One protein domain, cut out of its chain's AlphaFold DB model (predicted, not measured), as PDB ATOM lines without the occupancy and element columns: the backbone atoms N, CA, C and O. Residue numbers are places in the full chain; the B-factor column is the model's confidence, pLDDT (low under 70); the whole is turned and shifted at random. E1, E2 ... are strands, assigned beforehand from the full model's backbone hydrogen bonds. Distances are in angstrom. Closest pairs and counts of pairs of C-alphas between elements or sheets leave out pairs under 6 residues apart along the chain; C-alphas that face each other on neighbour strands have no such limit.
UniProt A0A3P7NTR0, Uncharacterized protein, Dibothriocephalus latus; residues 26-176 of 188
ATOM      1  N   LYS A  26      -4.264   5.561 -10.626       88.19
ATOM      2  CA  LYS A  26      -3.693   4.874  -9.470       88.19
ATOM      3  C   LYS A  26      -4.309   5.387  -8.187       88.19
ATOM      4  O   LYS A  26      -4.600   6.575  -8.082       88.19
ATOM      5  N   ILE A  27      -4.470   4.513  -7.210       88.50
ATOM      6  CA  ILE A  27      -4.863   4.864  -5.851       88.50
ATOM      7  C   ILE A  27      -3.782   4.406  -4.876       88.50
ATOM      8  O   ILE A  27      -3.247   3.306  -4.983       88.50
ATOM      9  N   ARG A  28      -3.454   5.252  -3.903       86.75
ATOM     10  CA  ARG A  28      -2.552   4.907  -2.797       86.75
ATOM     11  C   ARG A  28      -3.050   5.477  -1.478       86.75
ATOM     12  O   ARG A  28      -3.848   6.416  -1.465       86.75
ATOM     13  N   SER A  29      -2.559   4.917  -0.381       85.00
ATOM     14  CA  SER A  29      -2.689   5.533   0.936       85.00
ATOM     15  C   SER A  29      -1.700   6.694   1.032       85.00
ATOM     16  O   SER A  29      -0.585   6.592   0.535       85.00
ATOM     17  N   ILE A  30      -2.090   7.808   1.648       78.75
ATOM     18  CA  ILE A  30      -1.132   8.871   2.015       78.75
ATOM     19  C   ILE A  30      -0.411   8.497   3.317       78.75
ATOM     20  O   ILE A  30       0.733   8.865   3.563       78.75
ATOM     21  N   ASN A  31      -1.077   7.696   4.141       69.19
ATOM     22  CA  ASN A  31      -0.665   7.366   5.492       69.19
ATOM     23  C   ASN A  31       0.136   6.058   5.541       69.19
ATOM     24  O   ASN A  31      -0.029   5.303   6.493       69.19
ATOM     25  N   ASP A  32       0.955   5.792   4.513       57.38
ATOM     26  CA  ASP A  32       1.546   4.511   4.062       57.38
ATOM     27  C   ASP A  32       2.060   3.507   5.118       57.38
ATOM     28  O   ASP A  32       2.335   2.375   4.751       57.38
ATOM     29  N   ASN A  33       2.161   3.851   6.406       52.62
ATOM     30  CA  ASN A  33       2.459   2.933   7.516       52.62
ATOM     31  C   ASN A  33       1.936   3.384   8.898       52.62
ATOM     32  O   ASN A  33       2.264   2.766   9.912       52.62
ATOM     33  N   SER A  34       1.167   4.473   9.001       60.00
ATOM     34  CA  SER A  34       0.643   4.888  10.309       60.00
ATOM     35  C   SER A  34      -0.457   3.927  10.753       60.00
ATOM     36  O   SER A  34      -1.283   3.526   9.932       60.00
ATOM     37  N   ALA A  35      -0.491   3.585  12.043       63.31
ATOM     38  CA  ALA A  35      -1.567   2.784  12.606       63.31
ATOM     39  C   ALA A  35      -2.906   3.484  12.345       63.31
ATOM     40  O   ALA A  35      -3.230   4.498  12.960       63.31
ATOM     41  N   VAL A  36      -3.674   2.952  11.400       66.56
ATOM     42  CA  VAL A  36      -5.001   3.460  11.095       66.56
ATOM     43  C   VAL A  36      -5.901   3.105  12.275       66.56
ATOM     44  O   VAL A  36      -6.184   1.935  12.537       66.56
ATOM     45  N   HIS A  37      -6.297   4.123  13.032       67.94
ATOM     46  CA  HIS A  37      -7.255   3.976  14.117       67.94
ATOM     47  C   HIS A  37      -8.665   3.927  13.528       67.94
ATOM     48  O   HIS A  37      -8.977   4.720  12.638       67.94
ATOM     49  N   CYS A  38      -9.526   3.040  14.038       70.31
ATOM     50  CA  CYS A  38     -10.966   3.237  13.904       70.31
ATOM     51  C   CYS A  38     -11.694   3.326  15.266       70.31
ATOM     52  O   CYS A  38     -11.285   2.673  16.233       70.31
ATOM     53  N   PRO A  39     -12.752   4.160  15.360       77.12
ATOM     54  CA  PRO A  39     -13.237   5.068  14.308       77.12
ATOM     55  C   PRO A  39     -12.200   6.147  13.946       77.12
ATOM     56  O   PRO A  39     -11.421   6.573  14.798       77.12
ATOM     57  N   GLY A  40     -12.107   6.491  12.661       82.69
ATOM     58  CA  GLY A  40     -11.039   7.355  12.155       82.69
ATOM     59  C   GLY A  40     -11.041   7.493  10.637       82.69
ATOM     60  O   GLY A  40     -11.932   6.980   9.965       82.69
ATOM     61  N   ASN A  41     -10.031   8.181  10.104       84.19
ATOM     62  CA  ASN A  41      -9.977   8.571   8.696       84.19
ATOM     63  C   ASN A  41      -8.760   7.971   7.994       84.19
ATOM     64  O   ASN A  41      -7.645   7.992   8.519       84.19
ATOM     65  N   LEU A  42      -8.979   7.465   6.785       83.44
ATOM     66  CA  LEU A  42      -7.929   7.056   5.864       83.44
ATOM     67  C   LEU A  42      -7.851   8.073   4.726       83.44
ATOM     68  O   LEU A  42      -8.807   8.244   3.970       83.44
ATOM     69  N   ASN A  43      -6.692   8.711   4.596       86.00
ATOM     70  CA  ASN A  43      -6.425   9.630   3.499       86.00
ATOM     71  C   ASN A  43      -5.912   8.848   2.292       86.00
ATOM     72  O   ASN A  43      -4.911   8.130   2.369       86.00
ATOM     73  N   LEU A  44      -6.611   9.002   1.178       87.19
ATOM     74  CA  LEU A  44      -6.338   8.347  -0.088       87.19
ATOM     75  C   LEU A  44      -5.899   9.388  -1.108       87.19
ATOM     76  O   LEU A  44      -6.451  10.481  -1.185       87.19
ATOM     77  N   SER A  45      -4.923   9.018  -1.925       86.50
ATOM     78  CA  SER A  45      -4.442   9.813  -3.046       86.50
ATOM     79  C   SER A  45      -4.772   9.071  -4.335       86.50
ATOM     80  O   SER A  45      -4.326   7.942  -4.547       86.50
ATOM     81  N   ILE A  46      -5.588   9.702  -5.177       88.00
ATOM     82  CA  ILE A  46      -5.959   9.209  -6.500       88.00
ATOM     83  C   ILE A  46      -5.172  10.009  -7.527       88.00
ATOM     84  O   ILE A  46      -5.295  11.229  -7.598       88.00
ATOM     85  N   MET A  47      -4.379   9.324  -8.336       85.00
ATOM     86  CA  MET A  47      -3.492   9.916  -9.328       85.00
ATOM     87  C   MET A  47      -3.910   9.506 -10.734       85.00
ATOM     88  O   MET A  47      -4.343   8.377 -10.964       85.00
ATOM     89  N   ALA A  48      -3.741  10.414 -11.688       83.69
ATOM     90  CA  ALA A  48      -3.955  10.139 -13.096       83.69
ATOM     91  C   ALA A  48      -2.938  10.851 -13.976       83.69
ATOM     92  O   ALA A  48      -2.478  11.948 -13.682       83.69
ATOM     93  N   ASN A  49      -2.658  10.258 -15.126       77.25
ATOM     94  CA  ASN A  49      -1.785  10.831 -16.151       77.25
ATOM     95  C   ASN A  49      -2.530  11.793 -17.113       77.25
ATOM     96  O   ASN A  49      -2.009  12.185 -18.161       77.25
ATOM     97  N   ALA A  50      -3.775  12.129 -16.778       78.44
ATOM     98  CA  ALA A  50      -4.660  13.029 -17.502       78.44
ATOM     99  C   ALA A  50      -5.497  13.829 -16.491       78.44
ATOM    100  O   ALA A  50      -5.731  13.316 -15.392       78.44
ATOM    101  N   PRO A  51      -5.979  15.040 -16.848       77.62
ATOM    102  CA  PRO A  51      -6.773  15.860 -15.945       77.62
ATOM    103  C   PRO A  51      -7.926  15.071 -15.334       77.62
ATOM    104  O   PRO A  51      -8.709  14.435 -16.047       77.62
ATOM    105  N   LEU A  52      -8.018  15.116 -14.005       81.19
ATOM    106  CA  LEU A  52      -9.142  14.553 -13.263       81.19
ATOM    107  C   LEU A  52     -10.356  15.493 -13.244       81.19
ATOM    108  O   LEU A  52     -11.446  15.079 -12.851       81.19
ATOM    109  N   ALA A  53     -10.175  16.738 -13.686       78.38
ATOM    110  CA  ALA A  53     -11.196  17.772 -13.650       78.38
ATOM    111  C   ALA A  53     -12.362  17.339 -14.521       78.38
ATOM    112  O   ALA A  53     -12.158  16.821 -15.617       78.38
ATOM    113  N   GLU A  54     -13.581  17.559 -14.026       79.50
ATOM    114  CA  GLU A  54     -14.822  17.255 -14.757       79.50
ATOM    115  C   GLU A  54     -15.060  15.760 -15.009       79.50
ATOM    116  O   GLU A  54     -16.075  15.381 -15.595       79.50
ATOM    117  N   LYS A  55     -14.167  14.892 -14.525       84.12
ATOM    118  CA  LYS A  55     -14.391  13.453 -14.519       84.12
ATOM    119  C   LYS A  55     -15.258  13.059 -13.340       84.12
ATOM    120  O   LYS A  55     -15.216  13.665 -12.272       84.12
ATOM    121  N   THR A  56     -16.027  12.003 -13.552       88.50
ATOM    122  CA  THR A  56     -16.778  11.343 -12.492       88.50
ATOM    123  C   THR A  56     -16.009  10.090 -12.120       88.50
ATOM    124  O   THR A  56     -15.964   9.145 -12.903       88.50
ATOM    125  N   LEU A  57     -15.376  10.098 -10.950       90.69
ATOM    126  CA  LEU A  57     -14.728   8.906 -10.421       90.69
ATOM    127  C   LEU A  57     -15.665   8.228  -9.432       90.69
ATOM    128  O   LEU A  57     -16.361   8.885  -8.659       90.69
ATOM    129  N   PHE A  58     -15.640   6.909  -9.442       91.38
ATOM    130  CA  PHE A  58     -16.362   6.079  -8.498       91.38
ATOM    131  C   PHE A  58     -15.357   5.419  -7.572       91.38
ATOM    132  O   PHE A  58     -14.335   4.903  -8.033       91.38
ATOM    133  N   LEU A  59     -15.646   5.448  -6.276       90.44
ATOM    134  CA  LEU A  59     -14.812   4.841  -5.252       90.44
ATOM    135  C   LEU A  59     -15.641   3.850  -4.437       90.44
ATOM    136  O   LEU A  59     -16.673   4.202  -3.866       90.44
ATOM    137  N   GLU A  60     -15.187   2.602  -4.420       91.31
ATOM    138  CA  GLU A  60     -15.834   1.489  -3.731       91.31
ATOM    139  C   GLU A  60     -14.906   0.903  -2.675       91.31
ATOM    140  O   GLU A  60     -13.705   0.743  -2.903       91.31
ATOM    141  N   TYR A  61     -15.486   0.538  -1.534       88.81
ATOM    142  CA  TYR A  61     -14.748   0.033  -0.382       88.81
ATOM    143  C   TYR A  61     -15.264  -1.333   0.031       88.81
ATOM    144  O   TYR A  61     -16.423  -1.485   0.426       88.81
ATOM    145  N   LEU A  62     -14.383  -2.325   0.003       88.44
ATOM    146  CA  LEU A  62     -14.673  -3.666   0.472       88.44
ATOM    147  C   LEU A  62     -13.895  -3.949   1.753       88.44
ATOM    148  O   LEU A  62     -12.678  -3.783   1.796       88.44
ATOM    149  N   SER A  63     -14.579  -4.447   2.774       85.38
ATOM    150  CA  SER A  63     -13.951  -5.018   3.966       85.38
ATOM    151  C   SER A  63     -14.525  -6.403   4.189       85.38
ATOM    152  O   SER A  63     -15.727  -6.616   4.034       85.38
ATOM    153  N   ARG A  64     -13.654  -7.375   4.480       84.19
ATOM    154  CA  ARG A  64     -14.039  -8.794   4.623       84.19
ATOM    155  C   ARG A  64     -14.835  -9.338   3.422       84.19
ATOM    156  O   ARG A  64     -15.714 -10.175   3.582       84.19
ATOM    157  N   GLY A  65     -14.545  -8.833   2.220       82.62
ATOM    158  CA  GLY A  65     -15.225  -9.229   0.982       82.62
ATOM    159  C   GLY A  65     -16.616  -8.622   0.769       82.62
ATOM    160  O   GLY A  65     -17.239  -8.914  -0.247       82.62
ATOM    161  N   VAL A  66     -17.098  -7.764   1.674       85.25
ATOM    162  CA  VAL A  66     -18.413  -7.113   1.579       85.25
ATOM    163  C   VAL A  66     -18.236  -5.637   1.239       85.25
ATOM    164  O   VAL A  66     -17.343  -4.983   1.780       85.25
ATOM    165  N   LEU A  67     -19.087  -5.104   0.359       85.88
ATOM    166  CA  LEU A  67     -19.160  -3.667   0.102       85.88
ATOM    167  C   LEU A  67     -19.629  -2.958   1.379       85.88
ATOM    168  O   LEU A  67     -20.725  -3.201   1.874       85.88
ATOM    169  N   THR A  68     -18.770  -2.110   1.928       77.88
ATOM    170  CA  THR A  68     -18.965  -1.513   3.260       77.88
ATOM    171  C   THR A  68     -19.632  -0.148   3.243       77.88
ATOM    172  O   THR A  68     -20.177   0.269   4.262       77.88
ATOM    173  N   GLN A  69     -19.595   0.546   2.107       75.31
ATOM    174  CA  GLN A  69     -20.204   1.858   1.927       75.31
ATOM    175  C   GLN A  69     -20.813   1.978   0.526       75.31
ATOM    176  O   GLN A  69     -20.344   1.302  -0.397       75.31
ATOM    177  N   PRO A  70     -21.838   2.834   0.350       77.44
ATOM    178  CA  PRO A  70     -22.301   3.225  -0.974       77.44
ATOM    179  C   PRO A  70     -21.142   3.764  -1.810       77.44
ATOM    180  O   PRO A  70     -20.245   4.418  -1.281       77.44
ATOM    181  N   THR A  71     -21.175   3.511  -3.117       80.38
ATOM    182  CA  THR A  71     -20.184   4.052  -4.048       80.38
ATOM    183  C   THR A  71     -20.119   5.571  -3.919       80.38
ATOM    184  O   THR A  71     -21.108   6.268  -4.163       80.38
ATOM    185  N   THR A  72     -18.946   6.091  -3.572       82.69
ATOM    186  CA  THR A  72     -18.730   7.534  -3.493       82.69
ATOM    187  C   THR A  72     -18.431   8.062  -4.884       82.69
ATOM    188  O   THR A  72     -17.525   7.579  -5.565       82.69
ATOM    189  N   VAL A  73     -19.189   9.073  -5.301       84.31
ATOM    190  CA  VAL A  73     -18.948   9.788  -6.552       84.31
ATOM    191  C   VAL A  73     -18.039  10.973  -6.268       84.31
ATOM    192  O   VAL A  73     -18.457  11.950  -5.645       84.31
ATOM    193  N   LEU A  74     -16.800  10.900  -6.739       82.38
ATOM    194  CA  LEU A  74     -15.848  11.996  -6.642       82.38
ATOM    195  C   LEU A  74     -15.941  12.851  -7.903       82.38
ATOM    196  O   LEU A  74     -15.929  12.342  -9.029       82.38
ATOM    197  N   LYS A  75     -16.005  14.166  -7.697       81.62
ATOM    198  CA  LYS A  75     -15.904  15.181  -8.748       81.62
ATOM    199  C   LYS A  75     -14.667  16.025  -8.459       81.62
ATOM    200  O   LYS A  75     -14.780  17.019  -7.740       81.62
ATOM    201  N   PRO A  76     -13.485  15.607  -8.943       75.69
ATOM    202  CA  PRO A  76     -12.241  16.305  -8.665       75.69
ATOM    203  C   PRO A  76     -12.349  17.771  -9.095       75.69
ATOM    204  O   PRO A  76     -12.790  18.074 -10.208       75.69
ATOM    205  N   ALA A  77     -11.984  18.677  -8.188       67.06
ATOM    206  CA  ALA A  77     -12.074  20.113  -8.414       67.06
ATOM    207  C   ALA A  77     -11.191  20.544  -9.595       67.06
ATOM    208  O   ALA A  77     -10.143  19.955  -9.829       67.06
ATOM    209  N   ARG A  78     -11.601  21.591 -10.327       64.31
ATOM    210  CA  ARG A  78     -10.841  22.136 -11.474       64.31
ATOM    211  C   ARG A  78      -9.487  22.749 -11.078       64.31
ATOM    212  O   ARG A  78      -8.625  22.917 -11.930       64.31
ATOM    213  N   SER A  79      -9.320  23.079  -9.802       57.62
ATOM    214  CA  SER A  79      -8.116  23.630  -9.177       57.62
ATOM    215  C   SER A  79      -7.804  22.832  -7.912       57.62
ATOM    216  O   SER A  79      -8.690  22.163  -7.379       57.62
ATOM    217  N   GLY A  80      -6.575  22.906  -7.402       57.28
ATOM    218  CA  GLY A  80      -6.193  22.123  -6.216       57.28
ATOM    219  C   GLY A  80      -5.490  20.798  -6.519       57.28
ATOM    220  O   GLY A  80      -5.327  19.990  -5.611       57.28
ATOM    221  N   TYR A  81      -5.068  20.554  -7.767       63.94
ATOM    222  CA  TYR A  81      -4.194  19.420  -8.062       63.94
ATOM    223  C   TYR A  81      -2.847  19.638  -7.392       63.94
ATOM    224  O   TYR A  81      -2.154  20.608  -7.695       63.94
ATOM    225  N   ALA A  82      -2.492  18.737  -6.489       65.12
ATOM    226  CA  ALA A  82      -1.163  18.697  -5.910       65.12
ATOM    227  C   ALA A  82      -0.276  17.771  -6.749       65.12
ATOM    228  O   ALA A  82      -0.709  16.719  -7.220       65.12
ATOM    229  N   CYS A  83       0.969  18.178  -6.959       70.88
ATOM    230  CA  CYS A  83       1.989  17.302  -7.507       70.88
ATOM    231  C   CYS A  83       2.733  16.668  -6.330       70.88
ATOM    232  O   CYS A  83       3.066  17.346  -5.361       70.88
ATOM    233  N   SER A  84       2.979  15.367  -6.412       71.81
ATOM    234  CA  SER A  84       3.823  14.641  -5.468       71.81
ATOM    235  C   SER A  84       4.881  13.860  -6.230       71.81
ATOM    236  O   SER A  84       4.527  13.197  -7.214       71.81
ATOM    237  N   ASP A  85       6.117  13.873  -5.745       78.25
ATOM    238  CA  ASP A  85       7.190  13.033  -6.273       78.25
ATOM    239  C   ASP A  85       6.746  11.563  -6.344       78.25
ATOM    240  O   ASP A  85       5.963  11.075  -5.515       78.25
ATOM    241  N   GLY A  86       7.217  10.856  -7.366       77.75
ATOM    242  CA  GLY A  86       6.814   9.486  -7.633       77.75
ATOM    243  C   GLY A  86       7.929   8.683  -8.279       77.75
ATOM    244  O   GLY A  86       8.510   9.101  -9.270       77.75
ATOM    245  N   ASP A  87       8.190   7.499  -7.735       78.94
ATOM    246  CA  ASP A  87       9.104   6.508  -8.303       78.94
ATOM    247  C   ASP A  87       8.375   5.161  -8.359       78.94
ATOM    248  O   ASP A  87       8.400   4.367  -7.418       78.94
ATOM    249  N   SER A  88       7.562   4.965  -9.399       74.62
ATOM    250  CA  SER A  88       6.714   3.778  -9.526       74.62
ATOM    251  C   SER A  88       6.305   3.497 -10.973       74.62
ATOM    252  O   SER A  88       6.681   4.196 -11.903       74.62
ATOM    253  N   ASP A  89       5.445   2.504 -11.164       72.88
ATOM    254  CA  ASP A  89       4.831   2.135 -12.443       72.88
ATOM    255  C   ASP A  89       3.986   3.237 -13.117       72.88
ATOM    256  O   ASP A  89       3.628   3.096 -14.288       72.88
ATOM    257  N   LEU A  90       3.672   4.330 -12.410       68.62
ATOM    258  CA  LEU A  90       3.056   5.533 -12.984       68.62
ATOM    259  C   LEU A  90       4.050   6.585 -13.478       68.62
ATOM    260  O   LEU A  90       3.645   7.506 -14.190       68.62
ATOM    261  N   GLY A  91       5.324   6.451 -13.128       74.62
ATOM    262  CA  GLY A  91       6.362   7.386 -13.519       74.62
ATOM    263  C   GLY A  91       7.456   7.511 -12.474       74.62
ATOM    264  O   GLY A  91       7.270   7.173 -11.305       74.62
ATOM    265  N   HIS A  92       8.590   8.018 -12.945       81.56
ATOM    266  CA  HIS A  92       9.822   8.193 -12.187       81.56
ATOM    267  C   HIS A  92      10.250   9.663 -12.253       81.56
ATOM    268  O   HIS A  92      10.969  10.085 -13.168       81.56
ATOM    269  N   TYR A  93       9.727  10.472 -11.340       81.94
ATOM    270  CA  TYR A  93       9.802  11.922 -11.405       81.94
ATOM    271  C   TYR A  93       9.750  12.621 -10.044       81.94
ATOM    272  O   TYR A  93       9.222  12.099  -9.063       81.94
ATOM    273  N   THR A  94      10.229  13.859 -10.037       82.94
ATOM    274  CA  THR A  94      10.002  14.863  -9.001       82.94
ATOM    275  C   THR A  94       9.098  15.974  -9.530       82.94
ATOM    276  O   THR A  94       9.007  16.245 -10.732       82.94
ATOM    277  N   CYS A  95       8.377  16.603  -8.620       76.88
ATOM    278  CA  CYS A  95       7.504  17.724  -8.889       76.88
ATOM    279  C   CYS A  95       8.271  19.025  -8.698       76.88
ATOM    280  O   CYS A  95       8.765  19.308  -7.607       76.88
ATOM    281  N   ASN A  96       8.342  19.851  -9.741       72.44
ATOM    282  CA  ASN A  96       8.903  21.184  -9.585       72.44
ATOM    283  C   ASN A  96       7.972  22.023  -8.682       72.44
ATOM    284  O   ASN A  96       6.763  22.094  -8.893       72.44
ATOM    285  N   MET A  97       8.535  22.631  -7.635       62.81
ATOM    286  CA  MET A  97       7.782  23.363  -6.604       62.81
ATOM    287  C   MET A  97       7.166  24.683  -7.103       62.81
ATOM    288  O   MET A  97       6.465  25.351  -6.347       62.81
ATOM    289  N   GLY A  98       7.423  25.079  -8.353       63.00
ATOM    290  CA  GLY A  98       6.905  26.311  -8.949       63.00
ATOM    291  C   GLY A  98       5.441  26.276  -9.404       63.00
ATOM    292  O   GLY A  98       4.941  27.318  -9.820       63.00
ATOM    293  N   PHE A  99       4.748  25.131  -9.356       62.69
ATOM    294  CA  PHE A  99       3.371  25.026  -9.865       62.69
ATOM    295  C   PHE A  99       2.317  25.490  -8.871       62.69
ATOM    296  O   PHE A  99       2.318  25.081  -7.707       62.69
ATOM    297  N   GLN A 100       1.345  26.263  -9.359       57.94
ATOM    298  CA  GLN A 100       0.130  26.529  -8.602       57.94
ATOM    299  C   GLN A 100      -0.892  25.390  -8.767       57.94
ATOM    300  O   GLN A 100      -0.952  24.737  -9.815       57.94
ATOM    301  N   PRO A 101      -1.749  25.135  -7.759       52.00
ATOM    302  CA  PRO A 101      -2.723  24.053  -7.834       52.00
ATOM    303  C   PRO A 101      -3.737  24.245  -8.973       52.00
ATOM    304  O   PRO A 101      -4.603  25.116  -8.905       52.00
ATOM    305  N   GLY A 102      -3.707  23.373  -9.985       51.03
ATOM    306  CA  GLY A 102      -4.537  23.511 -11.195       51.03
ATOM    307  C   GLY A 102      -3.747  23.786 -12.476       51.03
ATOM    308  O   GLY A 102      -4.290  23.612 -13.564       51.03
ATOM    309  N   GLU A 103      -2.476  24.171 -12.362       57.50
ATOM    310  CA  GLU A 103      -1.600  24.387 -13.510       57.50
ATOM    311  C   GLU A 103      -1.030  23.066 -14.044       57.50
ATOM    312  O   GLU A 103      -0.878  22.075 -13.324       57.50
ATOM    313  N   LEU A 104      -0.711  23.047 -15.342       55.34
ATOM    314  CA  LEU A 104       0.027  21.941 -15.942       55.34
ATOM    315  C   LEU A 104       1.467  21.978 -15.432       55.34
ATOM    316  O   LEU A 104       2.277  22.776 -15.894       55.34
ATOM    317  N   GLY A 105       1.765  21.100 -14.477       59.94
ATOM    318  CA  GLY A 105       3.113  20.907 -13.970       59.94
ATOM    319  C   GLY A 105       4.025  20.165 -14.942       59.94
ATOM    320  O   GLY A 105       3.659  19.095 -15.439       59.94
ATOM    321  N   GLU A 106       5.216  20.700 -15.198       64.06
ATOM    322  CA  GLU A 106       6.348  19.956 -15.748       64.06
ATOM    323  C   GLU A 106       6.980  19.074 -14.665       64.06
ATOM    324  O   GLU A 106       7.440  19.540 -13.624       64.06
ATOM    325  N   LEU A 107       6.994  17.770 -14.919       72.00
ATOM    326  CA  LEU A 107       7.678  16.808 -14.066       72.00
ATOM    327  C   LEU A 107       9.173  16.808 -14.381       72.00
ATOM    328  O   LEU A 107       9.562  16.688 -15.546       72.00
ATOM    329  N   GLU A 108      10.004  16.863 -13.350       78.25
ATOM    330  CA  GLU A 108      11.439  16.632 -13.472       78.25
ATOM    331  C   GLU A 108      11.708  15.127 -13.410       78.25
ATOM    332  O   GLU A 108      11.160  14.405 -12.588       78.25
ATOM    333  N   ARG A 109      12.511  14.602 -14.334       80.81
ATOM    334  CA  ARG A 109      12.767  13.157 -14.435       80.81
ATOM    335  C   ARG A 109      13.784  12.706 -13.397       80.81
ATOM    336  O   ARG A 109      14.825  13.343 -13.251       80.81
ATOM    337  N   LEU A 110      13.551  11.542 -12.790       82.88
ATOM    338  CA  LEU A 110      14.610  10.861 -12.049       82.88
ATOM    339  C   LEU A 110      15.717  10.384 -13.015       82.88
ATOM    340  O   LEU A 110      15.419  10.009 -14.158       82.88
ATOM    341  N   PRO A 111      16.997  10.379 -12.594       81.94
ATOM    342  CA  PRO A 111      18.101   9.915 -13.431       81.94
ATOM    343  C   PRO A 111      17.862   8.504 -13.982       81.94
ATOM    344  O   PRO A 111      17.426   7.611 -13.262       81.94
ATOM    345  N   GLY A 112      18.161   8.295 -15.267       81.31
ATOM    346  CA  GLY A 112      17.941   7.007 -15.935       81.31
ATOM    347  C   GLY A 112      16.533   6.806 -16.507       81.31
ATOM    348  O   GLY A 112      16.299   5.781 -17.149       81.31
ATOM    349  N   TRP A 113      15.637   7.789 -16.373       80.31
ATOM    350  CA  TRP A 113      14.269   7.746 -16.898       80.31
ATOM    351  C   TRP A 113      13.977   8.845 -17.931       80.31
ATOM    352  O   TRP A 113      14.589   9.913 -17.956       80.31
ATOM    353  N   MET A 114      13.043   8.572 -18.842       74.94
ATOM    354  CA  MET A 114      12.725   9.409 -20.002       74.94
ATOM    355  C   MET A 114      11.333   9.109 -20.594       74.94
ATOM    356  O   MET A 114      10.610   8.226 -20.126       74.94
ATOM    357  N   GLY A 115      10.971   9.827 -21.666       68.50
ATOM    358  CA  GLY A 115       9.681   9.698 -22.345       68.50
ATOM    359  C   GLY A 115       8.508  10.267 -21.539       68.50
ATOM    360  O   GLY A 115       8.676  10.769 -20.430       68.50
ATOM    361  N   ALA A 116       7.302  10.178 -22.109       68.31
ATOM    362  CA  ALA A 116       6.080  10.652 -21.459       68.31
ATOM    363  C   ALA A 116       5.883  10.001 -20.078       68.31
ATOM    364  O   ALA A 116       5.965   8.775 -19.958       68.31
ATOM    365  N   TYR A 117       5.603  10.831 -19.066       66.75
ATOM    366  CA  TYR A 117       5.437  10.431 -17.657       66.75
ATOM    367  C   TYR A 117       6.671   9.754 -17.041       66.75
ATOM    368  O   TYR A 117       6.562   9.079 -16.025       66.75
ATOM    369  N   CYS A 118       7.847   9.910 -17.659       74.38
ATOM    370  CA  CYS A 118       9.105   9.367 -17.151       74.38
ATOM    371  C   CYS A 118       9.096   7.831 -17.034       74.38
ATOM    372  O   CYS A 118       9.761   7.275 -16.175       74.38
ATOM    373  N   LEU A 119       8.331   7.143 -17.889       73.19
ATOM    374  CA  LEU A 119       8.081   5.694 -17.819       73.19
ATOM    375  C   LEU A 119       9.048   4.830 -18.638       73.19
ATOM    376  O   LEU A 119       8.904   3.605 -18.675       73.19
ATOM    377  N   ARG A 120       9.972   5.431 -19.394       73.56
ATOM    378  CA  ARG A 120      10.916   4.685 -20.235       73.56
ATOM    379  C   ARG A 120      12.323   4.778 -19.649       73.56
ATOM    380  O   ARG A 120      12.738   5.882 -19.316       73.56
ATOM    381  N   PRO A 121      13.076   3.672 -19.567       70.31
ATOM    382  CA  PRO A 121      14.486   3.743 -19.217       70.31
ATOM    383  C   PRO A 121      15.275   4.471 -20.317       70.31
ATOM    384  O   PRO A 121      14.950   4.381 -21.504       70.31
ATOM    385  N   HIS A 122      16.294   5.219 -19.903       68.38
ATOM    386  CA  HIS A 122      17.086   6.137 -20.719       68.38
ATOM    387  C   HIS A 122      17.961   5.405 -21.744       68.38
ATOM    388  O   HIS A 122      19.138   5.148 -21.503       68.38
ATOM    389  N   TYR A 123      17.383   5.094 -22.909       65.25
ATOM    390  CA  TYR A 123      18.110   4.522 -24.049       65.25
ATOM    391  C   TYR A 123      17.981   5.329 -25.357       65.25
ATOM    392  O   TYR A 123      18.777   5.100 -26.262       65.25
ATOM    393  N   LEU A 124      17.049   6.289 -25.485       55.59
ATOM    394  CA  LEU A 124      16.856   7.095 -26.708       55.59
ATOM    395  C   LEU A 124      16.362   8.515 -26.379       55.59
ATOM    396  O   LEU A 124      15.445   8.666 -25.604       55.59
ATOM    397  N   ASN A 125      16.906   9.581 -26.959       52.00
ATOM    398  CA  ASN A 125      16.466  10.953 -26.648       52.00
ATOM    399  C   ASN A 125      15.013  11.253 -27.096       52.00
ATOM    400  O   ASN A 125      14.785  11.620 -28.243       52.00
ATOM    401  N   GLU A 126      14.042  11.194 -26.179       54.19
ATOM    402  CA  GLU A 126      12.713  11.813 -26.332       54.19
ATOM    403  C   GLU A 126      12.381  12.650 -25.085       54.19
ATOM    404  O   GLU A 126      12.284  12.125 -23.971       54.19
ATOM    405  N   GLN A 127      12.193  13.959 -25.279       51.75
ATOM    406  CA  GLN A 127      11.736  14.898 -24.253       51.75
ATOM    407  C   GLN A 127      10.230  15.121 -24.411       51.75
ATOM    408  O   GLN A 127       9.795  15.937 -25.216       51.75
ATOM    409  N   VAL A 128       9.419  14.384 -23.654       51.03
ATOM    410  CA  VAL A 128       7.987  14.681 -23.518       51.03
ATOM    411  C   VAL A 128       7.661  14.704 -22.033       51.03
ATOM    412  O   VAL A 128       7.609  13.654 -21.397       51.03
ATOM    413  N   HIS A 129       7.452  15.898 -21.485       52.38
ATOM    414  CA  HIS A 129       7.034  16.110 -20.100       52.38
ATOM    415  C   HIS A 129       5.502  16.140 -20.044       52.38
ATOM    416  O   HIS A 129       4.854  16.673 -20.946       52.38
ATOM    417  N   ARG A 130       4.898  15.514 -19.029       59.78
ATOM    418  CA  ARG A 130       3.440  15.510 -18.839       59.78
ATOM    419  C   ARG A 130       3.100  15.530 -17.359       59.78
ATOM    420  O   ARG A 130       3.772  14.859 -16.592       59.78
ATOM    421  N   THR A 131       2.034  16.234 -17.005       62.88
ATOM    422  CA  THR A 131       1.544  16.412 -15.634       62.88
ATOM    423  C   THR A 131       0.836  15.164 -15.101       62.88
ATOM    424  O   THR A 131       0.093  14.502 -15.834       62.88
ATOM    425  N   ILE A 132       1.030  14.874 -13.814       70.25
ATOM    426  CA  ILE A 132       0.237  13.899 -13.058       70.25
ATOM    427  C   ILE A 132      -0.737  14.678 -12.178       70.25
ATOM    428  O   ILE A 132      -0.346  15.580 -11.444       70.25
ATOM    429  N   PHE A 133      -2.016  14.338 -12.277       74.06
ATOM    430  CA  PHE A 133      -3.099  14.990 -11.553       74.06
ATOM    431  C   PHE A 133      -3.438  14.169 -10.324       74.06
ATOM    432  O   PHE A 133      -3.757  12.988 -10.456       74.06
ATOM    433  N   MET A 134      -3.399  14.794  -9.149       79.12
ATOM    434  CA  MET A 134      -3.710  14.139  -7.882       79.12
ATOM    435  C   MET A 134      -4.968  14.720  -7.242       79.12
ATOM    436  O   MET A 134      -5.112  15.934  -7.123       79.12
ATOM    437  N   HIS A 135      -5.854  13.845  -6.788       84.06
ATOM    438  CA  HIS A 135      -7.017  14.183  -5.985       84.06
ATOM    439  C   HIS A 135      -6.949  13.439  -4.652       84.06
ATOM    440  O   HIS A 135      -6.794  12.217  -4.629       84.06
ATOM    441  N   GLU A 136      -7.065  14.175  -3.553       85.44
ATOM    442  CA  GLU A 136      -7.154  13.592  -2.218       85.44
ATOM    443  C   GLU A 136      -8.609  13.264  -1.884       85.44
ATOM    444  O   GLU A 136      -9.510  14.079  -2.088       85.44
ATOM    445  N   ALA A 137      -8.831  12.061  -1.368       85.25
ATOM    446  CA  ALA A 137     -10.119  11.596  -0.883       85.25
ATOM    447  C   ALA A 137      -9.968  11.116   0.562       85.25
ATOM    448  O   ALA A 137      -8.967  10.497   0.920       85.25
ATOM    449  N   ILE A 138     -10.974  11.384   1.388       85.25
ATOM    450  CA  ILE A 138     -11.007  10.934   2.780       85.25
ATOM    451  C   ILE A 138     -12.026   9.809   2.888       85.25
ATOM    452  O   ILE A 138     -13.169   9.946   2.452       85.25
ATOM    453  N   PHE A 139     -11.599   8.697   3.473       84.88
ATOM    454  CA  PHE A 139     -12.458   7.578   3.807       84.88
ATOM    455  C   PHE A 139     -12.687   7.513   5.315       84.88
ATOM    456  O   PHE A 139     -11.745   7.305   6.082       84.88
ATOM    457  N   GLU A 140     -13.941   7.662   5.730       84.94
ATOM    458  CA  GLU A 140     -14.339   7.563   7.132       84.94
ATOM    459  C   GLU A 140     -14.594   6.100   7.503       84.94
ATOM    460  O   GLU A 140     -15.508   5.448   6.990       84.94
ATOM    461  N   MET A 141     -13.786   5.572   8.417       82.50
ATOM    462  CA  MET A 141     -13.935   4.225   8.951       82.50
ATOM    463  C   MET A 141     -14.792   4.252  10.210       82.50
ATOM    464  O   MET A 141     -14.447   4.878  11.213       82.50
ATOM    465  N   ASN A 142     -15.889   3.502  10.171       81.00
ATOM    466  CA  ASN A 142     -16.689   3.195  11.351       81.00
ATOM    467  C   ASN A 142     -16.068   2.055  12.186       81.00
ATOM    468  O   ASN A 142     -15.051   1.461  11.827       81.00
ATOM    469  N   SER A 143     -16.706   1.726  13.310       76.94
ATOM    470  CA  SER A 143     -16.256   0.680  14.239       76.94
ATOM    471  C   SER A 143     -16.251  -0.738  13.657       76.94
ATOM    472  O   SER A 143     -15.696  -1.631  14.280       76.94
ATOM    473  N   ASN A 144     -16.852  -0.977  12.490       75.75
ATOM    474  CA  ASN A 144     -17.003  -2.320  11.925       75.75
ATOM    475  C   ASN A 144     -15.917  -2.660  10.886       75.75
ATOM    476  O   ASN A 144     -15.973  -3.724  10.266       75.75
ATOM    477  N   PHE A 145     -14.938  -1.774  10.684       76.19
ATOM    478  CA  PHE A 145     -13.862  -1.960   9.710       76.19
ATOM    479  C   PHE A 145     -12.707  -2.834  10.212       76.19
ATOM    480  O   PHE A 145     -12.427  -2.943  11.406       76.19
ATOM    481  N   GLY A 146     -12.011  -3.448   9.251       74.75
ATOM    482  CA  GLY A 146     -10.826  -4.275   9.476       74.75
ATOM    483  C   GLY A 146     -11.133  -5.779   9.505       74.75
ATOM    484  O   GLY A 146     -12.294  -6.178   9.608       74.75
ATOM    485  N   PRO A 147     -10.119  -6.654   9.395       82.31
ATOM    486  CA  PRO A 147      -8.689  -6.332   9.408       82.31
ATOM    487  C   PRO A 147      -8.129  -5.938   8.034       82.31
ATOM    488  O   PRO A 147      -6.965  -5.564   7.923       82.31
ATOM    489  N   THR A 148      -8.948  -6.027   6.986       86.12
ATOM    490  CA  THR A 148      -8.559  -5.700   5.615       86.12
ATOM    491  C   THR A 148      -9.501  -4.676   5.006       86.12
ATOM    492  O   THR A 148     -10.701  -4.644   5.309       86.12
ATOM    493  N   LEU A 149      -8.951  -3.849   4.124       85.94
ATOM    494  CA  LEU A 149      -9.691  -2.911   3.294       85.94
ATOM    495  C   LEU A 149      -9.179  -3.016   1.863       85.94
ATOM    496  O   LEU A 149      -7.977  -2.968   1.612       85.94
ATOM    497  N   ARG A 150     -10.104  -3.114   0.915       90.38
ATOM    498  CA  ARG A 150      -9.828  -2.939  -0.503       90.38
ATOM    499  C   ARG A 150     -10.582  -1.714  -0.989       90.38
ATOM    500  O   ARG A 150     -11.807  -1.696  -0.925       90.38
ATOM    501  N   ALA A 151      -9.857  -0.719  -1.477       90.12
ATOM    502  CA  ALA A 151     -10.435   0.435  -2.146       90.12
ATOM    503  C   ALA A 151     -10.261   0.265  -3.658       90.12
ATOM    504  O   ALA A 151      -9.176  -0.086  -4.120       90.12
ATOM    505  N   VAL A 152     -11.320   0.490  -4.428       91.81
ATOM    506  CA  VAL A 152     -11.298   0.414  -5.892       91.81
ATOM    507  C   VAL A 152     -11.761   1.750  -6.443       91.81
ATOM    508  O   VAL A 152     -12.896   2.150  -6.195       91.81
ATOM    509  N   VAL A 153     -10.897   2.419  -7.204       92.12
ATOM    510  CA  VAL A 153     -11.247   3.646  -7.926       92.12
ATOM    511  C   VAL A 153     -11.430   3.333  -9.400       92.12
ATOM    512  O   VAL A 153     -10.654   2.564  -9.974       92.12
ATOM    513  N   TYR A 154     -12.441   3.919 -10.036       92.00
ATOM    514  CA  TYR A 154     -12.611   3.788 -11.478       92.00
ATOM    515  C   TYR A 154     -13.287   4.985 -12.155       92.00
ATOM    516  O   TYR A 154     -14.109   5.675 -11.558       92.00
ATOM    517  N   ASP A 155     -12.945   5.193 -13.428       90.75
ATOM    518  CA  ASP A 155     -13.592   6.100 -14.389       90.75
ATOM    519  C   ASP A 155     -14.342   5.238 -15.418       90.75
ATOM    520  O   ASP A 155     -13.790   4.252 -15.923       90.75
ATOM    521  N   ILE A 156     -15.592   5.593 -15.727       89.31
ATOM    522  CA  ILE A 156     -16.363   4.966 -16.810       89.31
ATOM    523  C   ILE A 156     -16.522   5.993 -17.918       89.31
ATOM    524  O   ILE A 156     -17.165   7.028 -17.746       89.31
ATOM    525  N   ARG A 157     -15.979   5.673 -19.088       86.06
ATOM    526  CA  ARG A 157     -16.107   6.493 -20.289       86.06
ATOM    527  C   ARG A 157     -17.076   5.841 -21.244       86.06
ATOM    528  O   ARG A 157     -16.921   4.665 -21.538       86.06
ATOM    529  N   VAL A 158     -18.029   6.607 -21.753       88.25
ATOM    530  CA  VAL A 158     -18.998   6.156 -22.757       88.25
ATOM    531  C   VAL A 158     -18.710   6.899 -24.056       88.25
ATOM    532  O   VAL A 158     -18.484   8.108 -24.039       88.25
ATOM    533  N   GLY A 159     -18.681   6.190 -25.182       86.12
ATOM    534  CA  GLY A 159     -18.366   6.797 -26.468       86.12
ATOM    535  C   GLY A 159     -18.628   5.876 -27.661       86.12
ATOM    536  O   GLY A 159     -18.443   4.663 -27.554       86.12
ATOM    537  N   PRO A 160     -19.015   6.439 -28.820       83.31
ATOM    538  CA  PRO A 160     -19.382   5.665 -30.008       83.31
ATOM    539  C   PRO A 160     -18.188   4.970 -30.679       83.31
ATOM    540  O   PRO A 160     -18.374   4.063 -31.480       83.31
ATOM    541  N   THR A 161     -16.959   5.389 -30.366       83.38
ATOM    542  CA  THR A 161     -15.715   4.828 -30.915       83.38
ATOM    543  C   THR A 161     -15.166   3.649 -30.103       83.38
ATOM    544  O   THR A 161     -14.144   3.074 -30.474       83.38
ATOM    545  N   LEU A 162     -15.814   3.283 -28.992       82.00
ATOM    546  CA  LEU A 162     -15.392   2.194 -28.112       82.00
ATOM    547  C   LEU A 162     -16.088   0.890 -28.520       82.00
ATOM    548  O   LEU A 162     -17.292   0.879 -28.763       82.00
ATOM    549  N   ILE A 163     -15.347  -0.225 -28.542       78.19
ATOM    550  CA  ILE A 163     -15.813  -1.539 -29.046       78.19
ATOM    551  C   ILE A 163     -17.110  -2.016 -28.362       78.19
ATOM    552  O   ILE A 163     -17.930  -2.685 -28.986       78.19
ATOM    553  N   HIS A 164     -17.324  -1.639 -27.100       81.88
ATOM    554  CA  HIS A 164     -18.524  -1.976 -26.326       81.88
ATOM    555  C   HIS A 164     -19.352  -0.745 -25.924       81.88
ATOM    556  O   HIS A 164     -20.153  -0.812 -24.999       81.88
ATOM    557  N   GLY A 165     -19.127   0.402 -26.568       86.94
ATOM    558  CA  GLY A 165     -19.757   1.677 -26.214       86.94
ATOM    559  C   GLY A 165     -19.232   2.309 -24.922       86.94
ATOM    560  O   GLY A 165     -19.519   3.477 -24.667       86.94
ATOM    561  N   TYR A 166     -18.434   1.588 -24.126       89.00
ATOM    562  CA  TYR A 166     -17.771   2.119 -22.941       89.00
ATOM    563  C   TYR A 166     -16.376   1.519 -22.709       89.00
ATOM    564  O   TYR A 166     -16.020   0.470 -23.246       89.00
ATOM    565  N   GLU A 167     -15.590   2.205 -21.882       89.31
ATOM    566  CA  GLU A 167     -14.295   1.782 -21.361       89.31
ATOM    567  C   GLU A 167     -14.271   2.054 -19.853       89.31
ATOM    568  O   GLU A 167     -14.664   3.134 -19.404       89.31
ATOM    569  N   LYS A 168     -13.812   1.073 -19.071       89.31
ATOM    570  CA  LYS A 168     -13.584   1.222 -17.631       89.31
ATOM    571  C   LYS A 168     -12.086   1.272 -17.368       89.31
ATOM    572  O   LYS A 168     -11.362   0.354 -17.743       89.31
ATOM    573  N   ILE A 169     -11.650   2.322 -16.685       90.50
ATOM    574  CA  ILE A 169     -10.269   2.504 -16.239       90.50
ATOM    575  C   ILE A 169     -10.304   2.417 -14.726       90.50
ATOM    576  O   ILE A 169     -11.101   3.115 -14.106       90.50
ATOM    577  N   SER A 170      -9.496   1.553 -14.124       91.81
ATOM    578  CA  SER A 170      -9.563   1.315 -12.686       91.81
ATOM    579  C   SER A 170      -8.217   0.976 -12.089       91.81
ATOM    580  O   SER A 170      -7.380   0.382 -12.765       91.81
ATOM    581  N   ASP A 171      -8.086   1.257 -10.801       92.00
ATOM    582  CA  ASP A 171      -7.015   0.744  -9.961       92.00
ATOM    583  C   ASP A 171      -7.568   0.325  -8.592       92.00
ATOM    584  O   ASP A 171      -8.691   0.691  -8.223       92.00
ATOM    585  N   SER A 172      -6.808  -0.476  -7.847       91.38
ATOM    586  CA  SER A 172      -7.199  -0.892  -6.503       91.38
ATOM    587  C   SER A 172      -6.051  -0.853  -5.510       91.38
ATOM    588  O   SER A 172      -4.981  -1.395  -5.769       91.38
ATOM    589  N   LEU A 173      -6.342  -0.322  -4.329       89.81
ATOM    590  CA  LEU A 173      -5.481  -0.352  -3.158       89.81
ATOM    591  C   LEU A 173      -5.960  -1.454  -2.216       89.81
ATOM    592  O   LEU A 173      -7.161  -1.597  -1.971       89.81
ATOM    593  N   TYR A 174      -5.020  -2.204  -1.658       89.31
ATOM    594  CA  TYR A 174      -5.291  -3.211  -0.645       89.31
ATOM    595  C   TYR A 174      -4.459  -2.923   0.601       89.31
ATOM    596  O   TYR A 174      -3.246  -2.750   0.512       89.31
ATOM    597  N   ILE A 175      -5.133  -2.840   1.747       85.25
ATOM    598  CA  ILE A 175      -4.536  -2.562   3.050       85.25
ATOM    599  C   ILE A 175      -4.857  -3.729   3.975       85.25
ATOM    600  O   ILE A 175      -6.023  -4.096   4.156       85.25
ATOM    601  N   GLU A 176      -3.812  -4.293   4.568       84.75
ATOM    602  CA  GLU A 176      -3.901  -5.353   5.568       84.75
ATOM    603  C   GLU A 176      -3.577  -4.830   6.960       84.75
ATOM    604  O   GLU A 176      -3.082  -3.717   7.132       84.75
TER     605      GLU A 176
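AT A GLANCE: This is residues 26 to 176 of the 188 residues of an uncharacterized protein of Dibothriocephalus latus (UniProt A0A3P7NTR0). The main body is a sandwich of two antiparallel sheets, E1 E2 E8 and E4 E3 E9 E10, partly face to face, with the long hairpin of E9 and E10 reaching past the other sheet at one end. Beside this body is a smaller, loop-rich lobe, residues 83 to 132, which holds the little sheet E5 E6 E7. The 151 printed residues have no named helix and ten named strands, E1 to E10 in order; the class is all strand, though under half of the residues, 63 of 151, are in named elements. The sheets run E1 E2 E8, E4 E3 E9 E10 and E5 E6 E7, each all antiparallel. The whole is compact, with a radius of gyration of the C-alphas of 17.1 A and spans of 52 by 43 by 29 A.

HOW THE PARTS SIT: E1, residues 26 to 29, and E2, residues 40 to 48, form a hairpin, with N 28 and O 45 within hydrogen-bond range at 2.9 A. E8, residues 133 to 141, is the antiparallel neighbour of E2 at 157 degrees, with N 44 and O 137 at 2.8 A; E2 is the inner strand. In the second sheet, E3, residues 57 to 63, and E4, residues 72 to 74, form a hairpin, with N 59 and O 72 at 2.9 A. E9, residues 149 to 158, is antiparallel to E3 at 153 degrees, with N 60 and O 152 at 2.9 A. E9 and E10, residues 166 to 175, form a hairpin at 168 degrees, with N 153 and O 171 at 3.0 A. This sheet is twisted, its edge strands being E4 and E10. The two sheets make a sandwich, two sheets face to face: the parts that face each other are 9.0 A centre to centre, and their strands stand at 35 degrees. The closest C-alphas of E1 and E10 are those of Lys 26 and Asp 171, 5.3 A apart. E4 and E8 are near each other, with 5 pairs of C-alphas within 10 A. E5, residues 86 to 88, E6, residues 91 to 95, and E7, residues 107 to 109, form a meander, each strand the antiparallel neighbour of the one before. N 86 and O 93 are 2.9 A apart, and N 94 and O 108 are 2.8 A apart. The pairing is staggered: E6 pairs with E5 over residues 91 to 93 and with E7 over residues 93 to 95. Among the pairs that are apart are E1 and E5, and E6 and E8.

IN THESE COORDINATES: E1 begins at C-alpha 26, (-3.693, 4.874, -9.470). E2 measures 26.4 A from C-alpha 40 to C-alpha 48, and E3 measures 20.0 A. E4, E5 and E7 have three residues each, and E6 has five, 11.4 A from first to last C-alpha. E8 measures 25.6 A and begins at C-alpha 133, (-3.099, 14.990, -11.553). E9 measures 29.1 A, and E10 measures 29.5 A and ends at C-alpha 175, (-4.536, -2.562, 3.050).

THE WHOLE: The two C-alphas farthest apart, those of Asn 125 and Ser 143, are 53.4 A apart. The printed part has no cut. The links E4 to E5, E6 to E7 and E7 to E8 are long, the last with 23 residues, 110 to 132; within it residues 113 to 114 pair with residues 120 to 121, antiparallel. The mean pLDDT of the printed part is 77.2, and 37 residues are under 70, among them residues 97 to 106 and 122 to 131.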